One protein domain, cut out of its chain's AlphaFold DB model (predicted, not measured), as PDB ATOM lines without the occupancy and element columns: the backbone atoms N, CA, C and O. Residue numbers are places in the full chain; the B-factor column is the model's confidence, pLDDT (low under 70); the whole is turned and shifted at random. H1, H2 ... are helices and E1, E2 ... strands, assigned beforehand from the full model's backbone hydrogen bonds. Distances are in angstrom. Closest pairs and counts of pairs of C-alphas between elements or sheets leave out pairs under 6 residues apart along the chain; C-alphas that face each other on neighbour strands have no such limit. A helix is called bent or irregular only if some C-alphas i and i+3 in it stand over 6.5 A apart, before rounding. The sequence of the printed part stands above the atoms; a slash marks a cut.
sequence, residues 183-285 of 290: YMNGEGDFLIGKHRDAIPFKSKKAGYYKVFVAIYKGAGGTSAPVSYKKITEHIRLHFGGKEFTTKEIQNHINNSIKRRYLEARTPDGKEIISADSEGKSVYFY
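Overview. This is residues 183 to 285 of the 290 residues of an uncharacterized protein of bacterium (Candidatus Howlettbacteria) CG_4_10_14_0_8_um_filter_40_9 (UniProt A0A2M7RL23). A small sheet of three strands has helices H1 and H3 over one face, with H1 at the core of the domain and H2 and H3 packed on it, each crossing it at a wide angle. A small hairpin, E1 and E2, lies near H1 and is separate from that sheet. The printed part has 103 residues with three named helices and five named strands, in the order E1 E2 H1 E3 H2 H3 E4 E5; the larger sheet runs E3 E5 E4, antiparallel, and the class is mixed, helices and strands. The whole is compact, with a radius of gyration of the C-alphas of 12.7 A, and rounded, with spans of 35 by 30 by 23 A.

Arrangement. In the larger sheet E5, residues 281 to 284, is the inner strand, between the edge strands E3, residues 225 to 227, and E4, residues 273 to 275. N 226 and O 282 are 2.8 A apart, and N 283 and O 274 are 2.8 A apart, both within hydrogen-bond range. E4 and E5 form a hairpin. H1, residues 207 to 218, is on this sheet at a height of 10.7 A, over E5, and runs across the strands at 75 degrees to E5 on the local plane. H3, residues 246 to 260, is on the same face at a height of 10.0 A. With H2, residues 228 to 239, they make two layers, helices on one face of a sheet. E3, H2, H3 and E4 form a split strand-helix-strand unit, two strands running the same way with E5 between them, and its crossover is right-handed. H1 touches H2, with the closest C-alphas, Ala 214 and Ile 231, 5.2 A apart. With residues 207 to 212 alone H1 touches H3, about perpendicular at 82 degrees; the closest C-alphas are Tyr 208 and His 252, 4.9 A. E2, residues 189 to 192, is near H1 and forms a hairpin with E1, residues 183 to 185; N 185 and O 189 are 2.8 A apart. Every O i to N i+4 pair is within hydrogen-bond range in H1 and H2, and 9 of 11 are in H3.

Along the chain. E1 begins at C-alpha 183, (163.029, 146.149, 105.596). H1 is 16.2 A long, H2 15.9 A and H3 20.2 A; H3 is only just irregular, with C-alphas 255 and 258 6.6 A apart. E5 is 10.0 A long and ends at C-alpha 284, (159.199, 143.606, 116.631).

Size, cuts and confidence. The two C-alphas farthest apart, Gly 240 and Asp 268, are 36.8 A apart. The printed part has no cut. The links E2 to H1 and H3 to E4 are long. The model's mean pLDDT of the printed part is 81.9, and residues 187 to 188, 193 to 196, 260, 263 to 264 and 267 to 268 are under 70.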
ATOM      1  N   TYR A 183     163.933 146.689 106.599       78.94
ATOM      2  CA  TYR A 183     163.029 146.149 105.596       78.94
ATOM      3  C   TYR A 183     163.656 144.964 104.875       78.94
ATOM      4  O   TYR A 183     164.872 144.845 104.735       78.94
ATOM      5  N   MET A 184     162.796 144.048 104.450       82.06
ATOM      6  CA  MET A 184     163.198 142.796 103.825       82.06
ATOM      7  C   MET A 184     162.958 142.879 102.315       82.06
ATOM      8  O   MET A 184     161.827 143.084 101.875       82.06
ATOM      9  N   ASN A 185     164.015 142.726 101.520       74.94
ATOM     10  CA  ASN A 185     163.950 142.687 100.066       74.94
ATOM     11  C   ASN A 185     163.643 141.259  99.583       74.94
ATOM     12  O   ASN A 185     164.348 140.306  99.934       74.94
ATOM     13  N   GLY A 186     162.584 141.114  98.782       70.69
ATOM     14  CA  GLY A 186     162.152 139.832  98.220       70.69
ATOM     15  C   GLY A 186     161.936 138.744  99.279       70.69
ATOM     16  O   GLY A 186     161.104 138.884 100.179       70.69
ATOM     17  N   GLU A 187     162.690 137.648  99.158       63.31
ATOM     18  CA  GLU A 187     162.560 136.448  99.997       63.31
ATOM     19  C   GLU A 187     163.542 136.379 101.182       63.31
ATOM     20  O   GLU A 187     163.590 135.356 101.868       63.31
ATOM     21  N   GLY A 188     164.294 137.448 101.490       67.00
ATOM     22  CA  GLY A 188     164.916 137.534 102.820       67.00
ATOM     23  C   GLY A 188     166.217 138.308 103.004       67.00
ATOM     24  O   GLY A 188     166.804 138.212 104.079       67.00
ATOM     25  N   ASP A 189     166.683 139.092 102.032       79.44
ATOM     26  CA  ASP A 189     167.801 140.001 102.317       79.44
ATOM     27  C   ASP A 189     167.287 141.197 103.118       79.44
ATOM     28  O   ASP A 189     166.383 141.905 102.680       79.44
ATOM     29  N   PHE A 190     167.827 141.401 104.318       83.38
ATOM     30  CA  PHE A 190     167.431 142.517 105.168       83.38
ATOM     31  C   PHE A 190     168.342 143.696 104.946       83.38
ATOM     32  O   PHE A 190     169.563 143.555 104.936       83.38
ATOM     33  N   LEU A 191     167.725 144.856 104.819       81.44
ATOM     34  CA  LEU A 191     168.390 146.120 104.615       81.44
ATOM     35  C   LEU A 191     167.987 147.047 105.766       81.44
ATOM     36  O   LEU A 191     166.843 146.997 106.234       81.44
ATOM     37  N   ILE A 192     168.929 147.854 106.244       76.19
ATOM     38  CA  ILE A 192     168.711 148.819 107.319       76.19
ATOM     39  C   ILE A 192     168.964 150.244 106.829       76.19
ATOM     40  O   ILE A 192     169.902 150.520 106.080       76.19
ATOM     41  N   GLY A 193     168.098 151.154 107.266       66.06
ATOM     42  CA  GLY A 193     168.244 152.583 107.043       66.06
ATOM     43  C   GLY A 193     168.074 153.014 105.583       66.06
ATOM     44  O   GLY A 193     167.752 152.244 104.676       66.06
ATOM     45  N   LYS A 194     168.279 154.313 105.355       57.97
ATOM     46  CA  LYS A 194     168.047 154.983 104.065       57.97
ATOM     47  C   LYS A 194     168.997 154.528 102.954       57.97
ATOM     48  O   LYS A 194     168.594 154.487 101.793       57.97
ATOM     49  N   HIS A 195     170.236 154.181 103.304       60.72
ATOM     50  CA  HIS A 195     171.255 153.724 102.352       60.72
ATOM     51  C   HIS A 195     171.088 152.269 101.940       60.72
ATOM     52  O   HIS A 195     171.814 151.804 101.066       60.72
ATOM     53  N   ARG A 196     170.063 151.594 102.477       66.94
ATOM     54  CA  ARG A 196     169.759 150.211 102.142       66.94
ATOM     55  C   ARG A 196     170.912 149.278 102.507       66.94
ATOM     56  O   ARG A 196     171.183 148.331 101.773       66.94
ATOM     57  N   ASP A 197     171.581 149.555 103.624       73.38
ATOM     58  CA  ASP A 197     172.761 148.805 104.034       73.38
ATOM     59  C   ASP A 197     172.354 147.375 104.375       73.38
ATOM     60  O   ASP A 197     171.431 147.144 105.158       73.38
ATOM     61  N   ALA A 198     173.008 146.395 103.759       77.31
ATOM     62  CA  ALA A 198     172.666 145.000 103.982       77.31
ATOM     63  C   ALA A 198     173.034 144.574 105.406       77.31
ATOM     64  O   ALA A 198     174.178 144.729 105.830       77.31
ATOM     65  N   ILE A 199     172.087 143.967 106.123       79.69
ATOM     66  CA  ILE A 199     172.364 143.289 107.388       79.69
ATOM     67  C   ILE A 199     173.123 141.996 107.051       79.69
ATOM     68  O   ILE A 199     172.543 141.088 106.444       79.69
ATOM     69  N   PRO A 200     174.410 141.867 107.431       77.56
ATOM     70  CA  PRO A 200     175.282 140.816 106.918       77.56
ATOM     71  C   PRO A 200     175.085 139.505 107.690       77.56
ATOM     72  O   PRO A 200     175.968 139.037 108.412       77.56
ATOM     73  N   PHE A 201     173.912 138.884 107.561       80.81
ATOM     74  CA  PHE A 201     173.688 137.556 108.122       80.81
ATOM     75  C   PHE A 201     174.677 136.559 107.505       80.81
ATOM     76  O   PHE A 201     174.685 136.359 106.292       80.81
ATOM     77  N   LYS A 202     175.487 135.878 108.334       77.00
ATOM     78  CA  LYS A 202     176.539 134.966 107.829       77.00
ATOM     79  C   LYS A 202     176.002 133.837 106.942       77.00
ATOM     80  O   LYS A 202     176.755 133.272 106.159       77.00
ATOM     81  N   SER A 203     174.739 133.440 107.111       83.12
ATOM     82  CA  SER A 203     174.111 132.415 106.275       83.12
ATOM     83  C   SER A 203     172.587 132.455 106.357       83.12
ATOM     84  O   SER A 203     172.029 132.450 107.455       83.12
ATOM     85  N   LYS A 204     171.914 132.345 105.202       83.69
ATOM     86  CA  LYS A 204     170.453 132.140 105.109       83.69
ATOM     87  C   LYS A 204     169.996 130.783 105.671       83.69
ATOM     88  O   LYS A 204     168.826 130.587 105.979       83.69
ATOM     89  N   LYS A 205     170.924 129.833 105.849       83.94
ATOM     90  CA  LYS A 205     170.650 128.537 106.493       83.94
ATOM     91  C   LYS A 205     170.722 128.610 108.022       83.94
ATOM     92  O   LYS A 205     170.283 127.670 108.683       83.94
ATOM     93  N   ALA A 206     171.260 129.691 108.591       86.06
ATOM     94  CA  ALA A 206     171.449 129.806 110.031       86.06
ATOM     95  C   ALA A 206     170.120 129.972 110.783       86.06
ATOM     96  O   ALA A 206     169.225 130.687 110.336       86.06
ATOM     97  N   GLY A 207     170.016 129.367 111.970       88.00
ATOM     98  CA  GLY A 207     168.797 129.424 112.786       88.00
ATOM     99  C   GLY A 207     168.354 130.848 113.135       88.00
ATOM    100  O   GLY A 207     167.174 131.162 113.026       88.00
ATOM    101  N   TYR A 208     169.292 131.751 113.441       88.19
ATOM    102  CA  TYR A 208     168.963 133.148 113.749       88.19
ATOM    103  C   TYR A 208     168.394 133.919 112.553       88.19
ATOM    104  O   TYR A 208     167.548 134.783 112.748       88.19
ATOM    105  N   TYR A 209     168.812 133.599 111.324       89.69
ATOM    106  CA  TYR A 209     168.247 134.213 110.124       89.69
ATOM    107  C   TYR A 209     166.794 133.768 109.940       89.69
ATOM    108  O   TYR A 209     165.906 134.600 109.775       89.69
ATOM    109  N   LYS A 210     166.536 132.459 110.067       91.31
ATOM    110  CA  LYS A 210     165.184 131.886 109.969       91.31
ATOM    111  C   LYS A 210     164.239 132.482 111.015       91.31
ATOM    112  O   LYS A 210     163.117 132.857 110.687       91.31
ATOM    113  N   VAL A 211     164.716 132.618 112.256       91.56
ATOM    114  CA  VAL A 211     163.977 133.272 113.346       91.56
ATOM    115  C   VAL A 211     163.667 134.727 113.007       91.56
ATOM    116  O   VAL A 211     162.535 135.162 113.194       91.56
ATOM    117  N   PHE A 212     164.635 135.472 112.473       90.12
ATOM    118  CA  PHE A 212     164.423 136.875 112.138       90.12
ATOM    119  C   PHE A 212     163.407 137.071 111.002       90.12
ATOM    120  O   PHE A 212     162.511 137.903 111.129       90.12
ATOM    121  N   VAL A 213     163.469 136.248 109.947       90.81
ATOM    122  CA  VAL A 213     162.456 136.227 108.872       90.81
ATOM    123  C   VAL A 213     161.067 135.927 109.422       90.81
ATOM    124  O   VAL A 213     160.121 136.649 109.113       90.81
ATOM    125  N   ALA A 214     160.946 134.903 110.266       91.69
ATOM    126  CA  ALA A 214     159.669 134.507 110.846       91.69
ATOM    127  C   ALA A 214     159.051 135.609 111.723       91.69
ATOM    128  O   ALA A 214     157.849 135.857 111.629       91.69
ATOM    129  N   ILE A 215     159.864 136.309 112.524       91.00
ATOM    130  CA  ILE A 215     159.421 137.465 113.318       91.00
ATOM    131  C   ILE A 215     158.961 138.597 112.394       91.00
ATOM    132  O   ILE A 215     157.835 139.070 112.526       91.00
ATOM    133  N   TYR A 216     159.791 138.996 111.426       89.38
ATOM    134  CA  TYR A 216     159.476 140.100 110.518       89.38
ATOM    135  C   TYR A 216     158.187 139.841 109.726       89.38
ATOM    136  O   TYR A 216     157.305 140.698 109.663       89.38
ATOM    137  N   LYS A 217     158.044 138.641 109.148       88.56
ATOM    138  CA  LYS A 217     156.843 138.235 108.405       88.56
ATOM    139  C   LYS A 217     155.623 138.124 109.313       88.56
ATOM    140  O   LYS A 217     154.557 138.603 108.939       88.56
ATOM    141  N   GLY A 218     155.779 137.533 110.498       87.06
ATOM    142  CA  GLY A 218     154.697 137.391 111.470       87.06
ATOM    143  C   GLY A 218     154.170 138.733 111.980       87.06
ATOM    144  O   GLY A 218     152.975 138.856 112.228       87.06
ATOM    145  N   ALA A 219     155.044 139.737 112.083       86.25
ATOM    146  CA  ALA A 219     154.704 141.085 112.528       86.25
ATOM    147  C   ALA A 219     154.254 142.013 111.380       86.25
ATOM    148  O   ALA A 219     154.007 143.202 111.589       86.25
ATOM    149  N   GLY A 220     154.204 141.505 110.140       81.38
ATOM    150  CA  GLY A 220     153.891 142.302 108.951       81.38
ATOM    151  C   GLY A 220     154.899 143.425 108.675       81.38
ATOM    152  O   GLY A 220     154.541 144.421 108.059       81.38
ATOM    153  N   GLY A 221     156.138 143.298 109.162       74.81
ATOM    154  CA  GLY A 221     157.152 144.354 109.099       74.81
ATOM    155  C   GLY A 221     156.899 145.545 110.034       74.81
ATOM    156  O   GLY A 221     157.530 146.584 109.856       74.81
ATOM    157  N   THR A 222     156.000 145.415 111.017       71.88
ATOM    158  CA  THR A 222     155.583 146.489 111.945       71.88
ATOM    159  C   THR A 222     155.613 146.033 113.412       71.88
ATOM    160  O   THR A 222     155.970 144.894 113.688       71.88
ATOM    161  N   SER A 223     155.197 146.901 114.347       71.69
ATOM    162  CA  SER A 223     155.202 146.698 115.815       71.69
ATOM    163  C   SER A 223     154.202 145.657 116.361       71.69
ATOM    164  O   SER A 223     153.788 145.739 117.517       71.69
ATOM    165  N   ALA A 224     153.778 144.679 115.557       78.31
ATOM    166  CA  ALA A 224     152.794 143.680 115.970       78.31
ATOM    167  C   ALA A 224     153.425 142.527 116.789       78.31
ATOM    168  O   ALA A 224     154.552 142.112 116.499       78.31
ATOM    169  N   PRO A 225     152.708 141.966 117.784       88.44
ATOM    170  CA  PRO A 225     153.167 140.789 118.514       88.44
ATOM    171  C   PRO A 225     153.093 139.521 117.656       88.44
ATOM    172  O   PRO A 225     152.099 139.252 116.975       88.44
ATOM    173  N   VAL A 226     154.121 138.683 117.762       91.62
ATOM    174  CA  VAL A 226     154.214 137.377 117.103       91.62
ATOM    175  C   VAL A 226     154.432 136.300 118.155       91.62
ATOM    176  O   VAL A 226     155.435 136.306 118.866       91.62
ATOM    177  N   SER A 227     153.503 135.352 118.263       93.19
ATOM    178  CA  SER A 227     153.642 134.249 119.216       93.19
ATOM    179  C   SER A 227     154.769 133.296 118.809       93.19
ATOM    180  O   SER A 227     154.990 133.053 117.619       93.19
ATOM    181  N   TYR A 228     155.440 132.678 119.787       92.12
ATOM    182  CA  TYR A 228     156.482 131.679 119.502       92.12
ATOM    183  C   TYR A 228     155.961 130.527 118.634       92.12
ATOM    184  O   TYR A 228     156.660 130.078 117.732       92.12
ATOM    185  N   LYS A 229     154.697 130.121 118.825       91.31
ATOM    186  CA  LYS A 229     154.037 129.108 117.987       91.31
ATOM    187  C   LYS A 229     154.026 129.505 116.505       91.31
ATOM    188  O   LYS A 229     154.387 128.686 115.668       91.31
ATOM    189  N   LYS A 230     153.670 130.756 116.186       91.75
ATOM    190  CA  LYS A 230     153.676 131.267 114.803       91.75
ATOM    191  C   LYS A 230     155.088 131.316 114.221       91.75
ATOM    192  O   LYS A 230     155.271 131.005 113.048       91.75
ATOM    193  N   ILE A 231     156.084 131.675 115.034       92.50
ATOM    194  CA  ILE A 231     157.493 131.681 114.617       92.50
ATOM    195  C   ILE A 231     157.932 130.259 114.244       92.50
ATOM    196  O   ILE A 231     158.447 130.039 113.149       92.50
ATOM    197  N   THR A 232     157.686 129.286 115.121       92.19
ATOM    198  CA  THR A 232     158.028 127.876 114.898       92.19
ATOM    199  C   THR A 232     157.315 127.303 113.674       92.19
ATOM    200  O   THR A 232     157.951 126.661 112.837       92.19
ATOM    201  N   GLU A 233     156.019 127.580 113.528       91.81
ATOM    202  CA  GLU A 233     155.217 127.151 112.383       91.81
ATOM    203  C   GLU A 233     155.752 127.726 111.065       91.81
ATOM    204  O   GLU A 233     155.952 126.978 110.107       91.81
ATOM    205  N   HIS A 234     156.076 129.023 111.032       91.62
ATOM    206  CA  HIS A 234     156.664 129.663 109.857       91.62
ATOM    207  C   HIS A 234     158.006 129.025 109.475       91.62
ATOM    208  O   HIS A 234     158.249 128.740 108.301       91.62
ATOM    209  N   ILE A 235     158.872 128.753 110.458       90.44
ATOM    210  CA  ILE A 235     160.171 128.110 110.216       90.44
ATOM    211  C   ILE A 235     159.984 126.711 109.621       90.44
ATOM    212  O   ILE A 235     160.657 126.364 108.649       90.44
ATOM    213  N   ARG A 236     159.055 125.921 110.170       90.25
ATOM    214  CA  ARG A 236     158.750 124.570 109.683       90.25
ATOM    215  C   ARG A 236     158.255 124.593 108.236       90.25
ATOM    216  O   ARG A 236     158.778 123.847 107.412       90.25
ATOM    217  N   LEU A 237     157.282 125.456 107.935       89.06
ATOM    218  CA  LEU A 237     156.626 125.514 106.626       89.06
ATOM    219  C   LEU A 237     157.536 126.075 105.525       89.06
ATOM    220  O   LEU A 237     157.531 125.549 104.417       89.06
ATOM    221  N   HIS A 238     158.324 127.114 105.816       87.88
ATOM    222  CA  HIS A 238     159.071 127.844 104.783       87.88
ATOM    223  C   HIS A 238     160.558 127.490 104.696       87.88
ATOM    224  O   HIS A 238     161.177 127.726 103.663       87.88
ATOM    225  N   PHE A 239     161.152 126.919 105.748       86.00
ATOM    226  CA  PHE A 239     162.583 126.585 105.771       86.00
ATOM    227  C   PHE A 239     162.876 125.087 105.917       86.00
ATOM    228  O   PHE A 239     164.050 124.728 106.061       86.00
ATOM    229  N   GLY A 240     161.844 124.234 105.900       74.81
ATOM    230  CA  GLY A 240     161.968 122.775 105.810       74.81
ATOM    231  C   GLY A 240     162.831 122.143 106.904       74.81
ATOM    232  O   GLY A 240     163.760 121.399 106.602       74.81
ATOM    233  N   GLY A 241     162.575 122.462 108.177       72.94
ATOM    234  CA  GLY A 241     163.408 122.010 109.296       72.94
ATOM    235  C   GLY A 241     162.634 121.586 110.542       72.94
ATOM    236  O   GLY A 241     161.413 121.713 110.611       72.94
ATOM    237  N   LYS A 242     163.382 121.095 111.543       78.56
ATOM    238  CA  LYS A 242     162.861 120.783 112.880       78.56
ATOM    239  C   LYS A 242     162.270 122.041 113.519       78.56
ATOM    240  O   LYS A 242     162.839 123.127 113.396       78.56
ATOM    241  N   GLU A 243     161.157 121.868 114.219       85.38
ATOM    242  CA  GLU A 243     160.552 122.918 115.030       85.38
ATOM    243  C   GLU A 243     161.541 123.445 116.068       85.38
ATOM    244  O   GLU A 243     162.165 122.673 116.800       85.38
ATOM    245  N   PHE A 244     161.685 124.768 116.118       89.94
ATOM    246  CA  PHE A 244     162.462 125.420 117.161       89.94
ATOM    247  C   PHE A 244     161.612 125.531 118.419       89.94
ATOM    248  O   PHE A 244     160.453 125.954 118.377       89.94
ATOM    249  N   THR A 245     162.213 125.186 119.548       90.25
ATOM    250  CA  THR A 245     161.654 125.431 120.873       90.25
ATOM    251  C   THR A 245     161.693 126.925 121.202       90.25
ATOM    252  O   THR A 245     162.539 127.674 120.704       90.25
ATOM    253  N   THR A 246     160.827 127.372 122.115       90.31
ATOM    254  CA  THR A 246     160.828 128.758 122.622       90.31
ATOM    255  C   THR A 246     162.212 129.192 123.113       90.31
ATOM    256  O   THR A 246     162.664 130.297 122.815       90.31
ATOM    257  N   LYS A 247     162.932 128.294 123.799       90.25
ATOM    258  CA  LYS A 247     164.283 128.552 124.316       90.25
ATOM    259  C   LYS A 247     165.304 128.770 123.194       90.25
ATOM    260  O   LYS A 247     166.151 129.653 123.301       90.25
ATOM    261  N   GLU A 248     165.226 128.001 122.108       91.00
ATOM    262  CA  GLU A 248     166.097 128.180 120.935       91.00
ATOM    263  C   GLU A 248     165.820 129.512 120.229       91.00
ATOM    264  O   GLU A 248     166.760 130.229 119.879       91.00
ATOM    265  N   ILE A 249     164.545 129.889 120.087       91.38
ATOM    266  CA  ILE A 249     164.147 131.180 119.507       91.38
ATOM    267  C   ILE A 249     164.702 132.337 120.347       91.38
ATOM    268  O   ILE A 249     165.369 133.223 119.810       91.38
ATOM    269  N   GLN A 250     164.500 132.308 121.666       89.88
ATOM    270  CA  GLN A 250     165.020 133.329 122.582       89.88
ATOM    271  C   GLN A 250     166.549 133.424 122.539       89.88
ATOM    272  O   GLN A 250     167.103 134.523 122.483       89.88
ATOM    273  N   ASN A 251     167.245 132.285 122.489       89.44
ATOM    274  CA  ASN A 251     168.699 132.255 122.344       89.44
ATOM    275  C   ASN A 251     169.163 132.901 121.034       89.44
ATOM    276  O   ASN A 251     170.144 133.649 121.036       89.44
ATOM    277  N   HIS A 252     168.475 132.649 119.919       90.44
ATOM    278  CA  HIS A 252     168.790 133.295 118.647       90.44
ATOM    279  C   HIS A 252     168.556 134.809 118.694       90.44
ATOM    280  O   HIS A 252     169.421 135.562 118.237       90.44
ATOM    281  N   ILE A 253     167.454 135.259 119.300       88.56
ATOM    282  CA  ILE A 253     167.154 136.686 119.484       88.56
ATOM    283  C   ILE A 253     168.253 137.362 120.310       88.56
ATOM    284  O   ILE A 253     168.894 138.296 119.829       88.56
ATOM    285  N   ASN A 254     168.517 136.866 121.518       85.25
ATOM    286  CA  ASN A 254     169.379 137.549 122.480       85.25
ATOM    287  C   ASN A 254     170.866 137.469 122.109       85.25
ATOM    288  O   ASN A 254     171.580 138.465 122.197       85.25
ATOM    289  N   ASN A 255     171.343 136.308 121.648       82.50
ATOM    290  CA  ASN A 255     172.781 136.091 121.444       82.50
ATOM    291  C   ASN A 255     173.256 136.377 120.017       82.50
ATOM    292  O   ASN A 255     174.450 136.599 119.805       82.50
ATOM    293  N   SER A 256     172.353 136.334 119.031       80.94
ATOM    294  CA  SER A 256     172.709 136.546 117.621       80.94
ATOM    295  C   SER A 256     172.103 137.833 117.074       80.94
ATOM    296  O   SER A 256     172.855 138.692 116.631       80.94
ATOM    297  N   ILE A 257     170.776 137.981 117.112       80.69
ATOM    298  CA  ILE A 257     170.085 139.088 116.433       80.69
ATOM    299  C   ILE A 257     170.373 140.422 117.137       80.69
ATOM    300  O   ILE A 257     170.987 141.300 116.534       80.69
ATOM    301  N   LYS A 258     170.031 140.536 118.429       80.44
ATOM    302  CA  LYS A 258     170.236 141.755 119.234       80.44
ATOM    303  C   LYS A 258     171.707 142.129 119.408       80.44
ATOM    304  O   LYS A 258     172.039 143.299 119.497       80.44
ATOM    305  N   ARG A 259     172.595 141.135 119.518       71.00
ATOM    306  CA  ARG A 259     174.003 141.377 119.871       71.00
ATOM    307  C   ARG A 259     174.901 141.659 118.667       71.00
ATOM    308  O   ARG A 259     175.958 142.250 118.847       71.00
ATOM    309  N   ARG A 260     174.550 141.168 117.471       67.69
ATOM    310  CA  ARG A 260     175.463 141.195 116.311       67.69
ATOM    311  C   ARG A 260     174.967 142.001 115.123       67.69
ATOM    312  O   ARG A 260     175.800 142.383 114.313       67.69
ATOM    313  N   TYR A 261     173.659 142.195 114.979       70.38
ATOM    314  CA  TYR A 261     173.095 142.660 113.709       70.38
ATOM    315  C   TYR A 261     172.163 143.861 113.836       70.38
ATOM    316  O   TYR A 261     171.993 144.576 112.857       70.38
ATOM    317  N   LEU A 262     171.570 144.082 115.009       72.44
ATOM    318  CA  LEU A 262     170.657 145.189 115.263       72.44
ATOM    319  C   LEU A 262     171.097 145.972 116.489       72.44
ATOM    320  O   LEU A 262     171.717 145.429 117.400       72.44
ATOM    321  N   GLU A 263     170.712 147.237 116.531       68.56
ATOM    322  CA  GLU A 263     170.806 148.015 117.754       68.56
ATOM    323  C   GLU A 263     169.816 147.513 118.814       68.56
ATOM    324  O   GLU A 263     168.764 146.954 118.504       68.56
ATOM    325  N   ALA A 264     170.144 147.708 120.092       67.38
ATOM    326  CA  ALA A 264     169.312 147.204 121.183       67.38
ATOM    327  C   ALA A 264     167.959 147.931 121.279       67.38
ATOM    328  O   ALA A 264     166.958 147.314 121.648       67.38
ATOM    329  N   ARG A 265     167.930 149.232 120.954       72.62
ATOM    330  CA  ARG A 265     166.757 150.098 121.116       72.62
ATOM    331  C   ARG A 265     166.494 150.983 119.895       72.62
ATOM    332  O   ARG A 265     167.418 151.397 119.192       72.62
ATOM    333  N   THR A 266     165.222 151.276 119.664       70.12
ATOM    334  CA  THR A 266     164.727 152.299 118.744       70.12
ATOM    335  C   THR A 266     165.026 153.705 119.289       70.12
ATOM    336  O   THR A 266     165.324 153.853 120.480       70.12
ATOM    337  N   PRO A 267     164.955 154.755 118.449       61.91
ATOM    338  CA  PRO A 267     165.162 156.137 118.892       61.91
ATOM    339  C   PRO A 267     164.190 156.597 119.992       61.91
ATOM    340  O   PRO A 267     164.582 157.354 120.872       61.91
ATOM    341  N   ASP A 268     162.955 156.085 120.001       64.31
ATOM    342  CA  ASP A 268     161.956 156.317 121.057       64.31
ATOM    343  C   ASP A 268     162.175 155.444 122.313       64.31
ATOM    344  O   ASP A 268     161.329 155.392 123.204       64.31
ATOM    345  N   GLY A 269     163.317 154.754 122.406       71.69
ATOM    346  CA  GLY A 269     163.760 154.028 123.597       71.69
ATOM    347  C   GLY A 269     163.178 152.623 123.775       71.69
ATOM    348  O   GLY A 269     163.505 151.966 124.767       71.69
ATOM    349  N   LYS A 270     162.360 152.128 122.836       76.56
ATOM    350  CA  LYS A 270     161.801 150.764 122.868       76.56
ATOM    351  C   LYS A 270     162.835 149.747 122.398       76.56
ATOM    352  O   LYS A 270     163.688 150.056 121.580       76.56
ATOM    353  N   GLU A 271     162.797 148.512 122.887       81.75
ATOM    354  CA  GLU A 271     163.672 147.472 122.329       81.75
ATOM    355  C   GLU A 271     163.195 147.062 120.931       81.75
ATOM    356  O   GLU A 271     162.013 146.800 120.759       81.75
ATOM    357  N   ILE A 272     164.095 146.936 119.944       79.88
ATOM    358  CA  ILE A 272     163.704 146.549 118.566       79.88
ATOM    359  C   ILE A 272     163.011 145.181 118.550       79.88
ATOM    360  O   ILE A 272     162.077 144.946 117.790       79.88
ATOM    361  N   ILE A 273     163.468 144.271 119.408       86.69
ATOM    362  CA  ILE A 273     162.794 143.004 119.669       86.69
ATOM    363  C   ILE A 273     162.611 142.890 121.176       86.69
ATOM    364  O   ILE A 273     163.604 142.928 121.894       86.69
ATOM    365  N   SER A 274     161.400 142.682 121.673       86.62
ATOM    366  CA  SER A 274     161.165 142.383 123.093       86.62
ATOM    367  C   SER A 274     160.261 141.171 123.250       86.62
ATOM    368  O   SER A 274     159.491 140.840 122.353       86.62
ATOM    369  N   ALA A 275     160.371 140.476 124.379       85.12
ATOM    370  CA  ALA A 275     159.358 139.506 124.774       85.12
ATOM    371  C   ALA A 275     158.181 140.242 125.426       85.12
ATOM    372  O   ALA A 275     158.374 141.287 126.053       85.12
ATOM    373  N   ASP A 276     156.972 139.704 125.290       84.44
ATOM    374  CA  ASP A 276     155.850 140.137 126.120       84.44
ATOM    375  C   ASP A 276     156.094 139.787 127.601       84.44
ATOM    376  O   ASP A 276     156.922 138.939 127.942       84.44
ATOM    377  N   SER A 277     155.363 140.448 128.499       78.06
ATOM    378  CA  SER A 277     155.470 140.233 129.949       78.06
ATOM    379  C   SER A 277     155.151 138.796 130.371       78.06
ATOM    380  O   SER A 277     155.614 138.341 131.412       78.06
ATOM    381  N   GLU A 278     154.373 138.077 129.560       81.88
ATOM    382  CA  GLU A 278     153.991 136.683 129.794       81.88
ATOM    383  C   GLU A 278     154.975 135.664 129.190       81.88
ATOM    384  O   GLU A 278     154.829 134.462 129.421       81.88
ATOM    385  N   GLY A 279     155.957 136.104 128.396       79.44
ATOM    386  CA  GLY A 279     156.907 135.235 127.699       79.44
ATOM    387  C   GLY A 279     156.290 134.336 126.615       79.44
ATOM    388  O   GLY A 279     156.882 133.315 126.263       79.44
ATOM    389  N   LYS A 280     155.115 134.685 126.078       85.81
ATOM    390  CA  LYS A 280     154.367 133.939 125.049       85.81
ATOM    391  C   LYS A 280     154.574 134.478 123.633       85.81
ATOM    392  O   LYS A 280     154.373 133.742 122.658       85.81
ATOM    393  N   SER A 281     154.990 135.732 123.514       90.06
ATOM    394  CA  SER A 281     155.117 136.432 122.239       90.06
ATOM    395  C   SER A 281     156.358 137.306 122.192       90.06
ATOM    396  O   SER A 281     156.987 137.616 123.202       90.06
ATOM    397  N   VAL A 282     156.702 137.701 120.973       90.06
ATOM    398  CA  VAL A 282     157.788 138.619 120.668       90.06
ATOM    399  C   VAL A 282     157.204 139.821 119.936       90.06
ATOM    400  O   VAL A 282     156.456 139.647 118.976       90.06
ATOM    401  N   TYR A 283     157.547 141.028 120.366       87.69
ATOM    402  CA  TYR A 283     157.270 142.259 119.635       87.69
ATOM    403  C   TYR A 283     158.463 142.615 118.760       87.69
ATOM    404  O   TYR A 283     159.607 142.501 119.198       87.69
ATOM    405  N   PHE A 284     158.192 143.064 117.537       87.88
ATOM    406  CA  PHE A 284     159.199 143.606 116.631       87.88
ATOM    407  C   PHE A 284     158.926 145.085 116.376       87.88
ATOM    408  O   PHE A 284     158.179 145.442 115.472       87.88
ATOM    409  N   TYR A 285     159.520 145.958 117.182       81.38
ATOM    410  CA  TYR A 285     159.378 147.401 117.030       81.38
ATOM    411  C   TYR A 285     160.266 147.898 115.890       81.38
ATOM    412  O   TYR A 285     161.395 148.344 116.095       81.38
TER     413      TYR A 285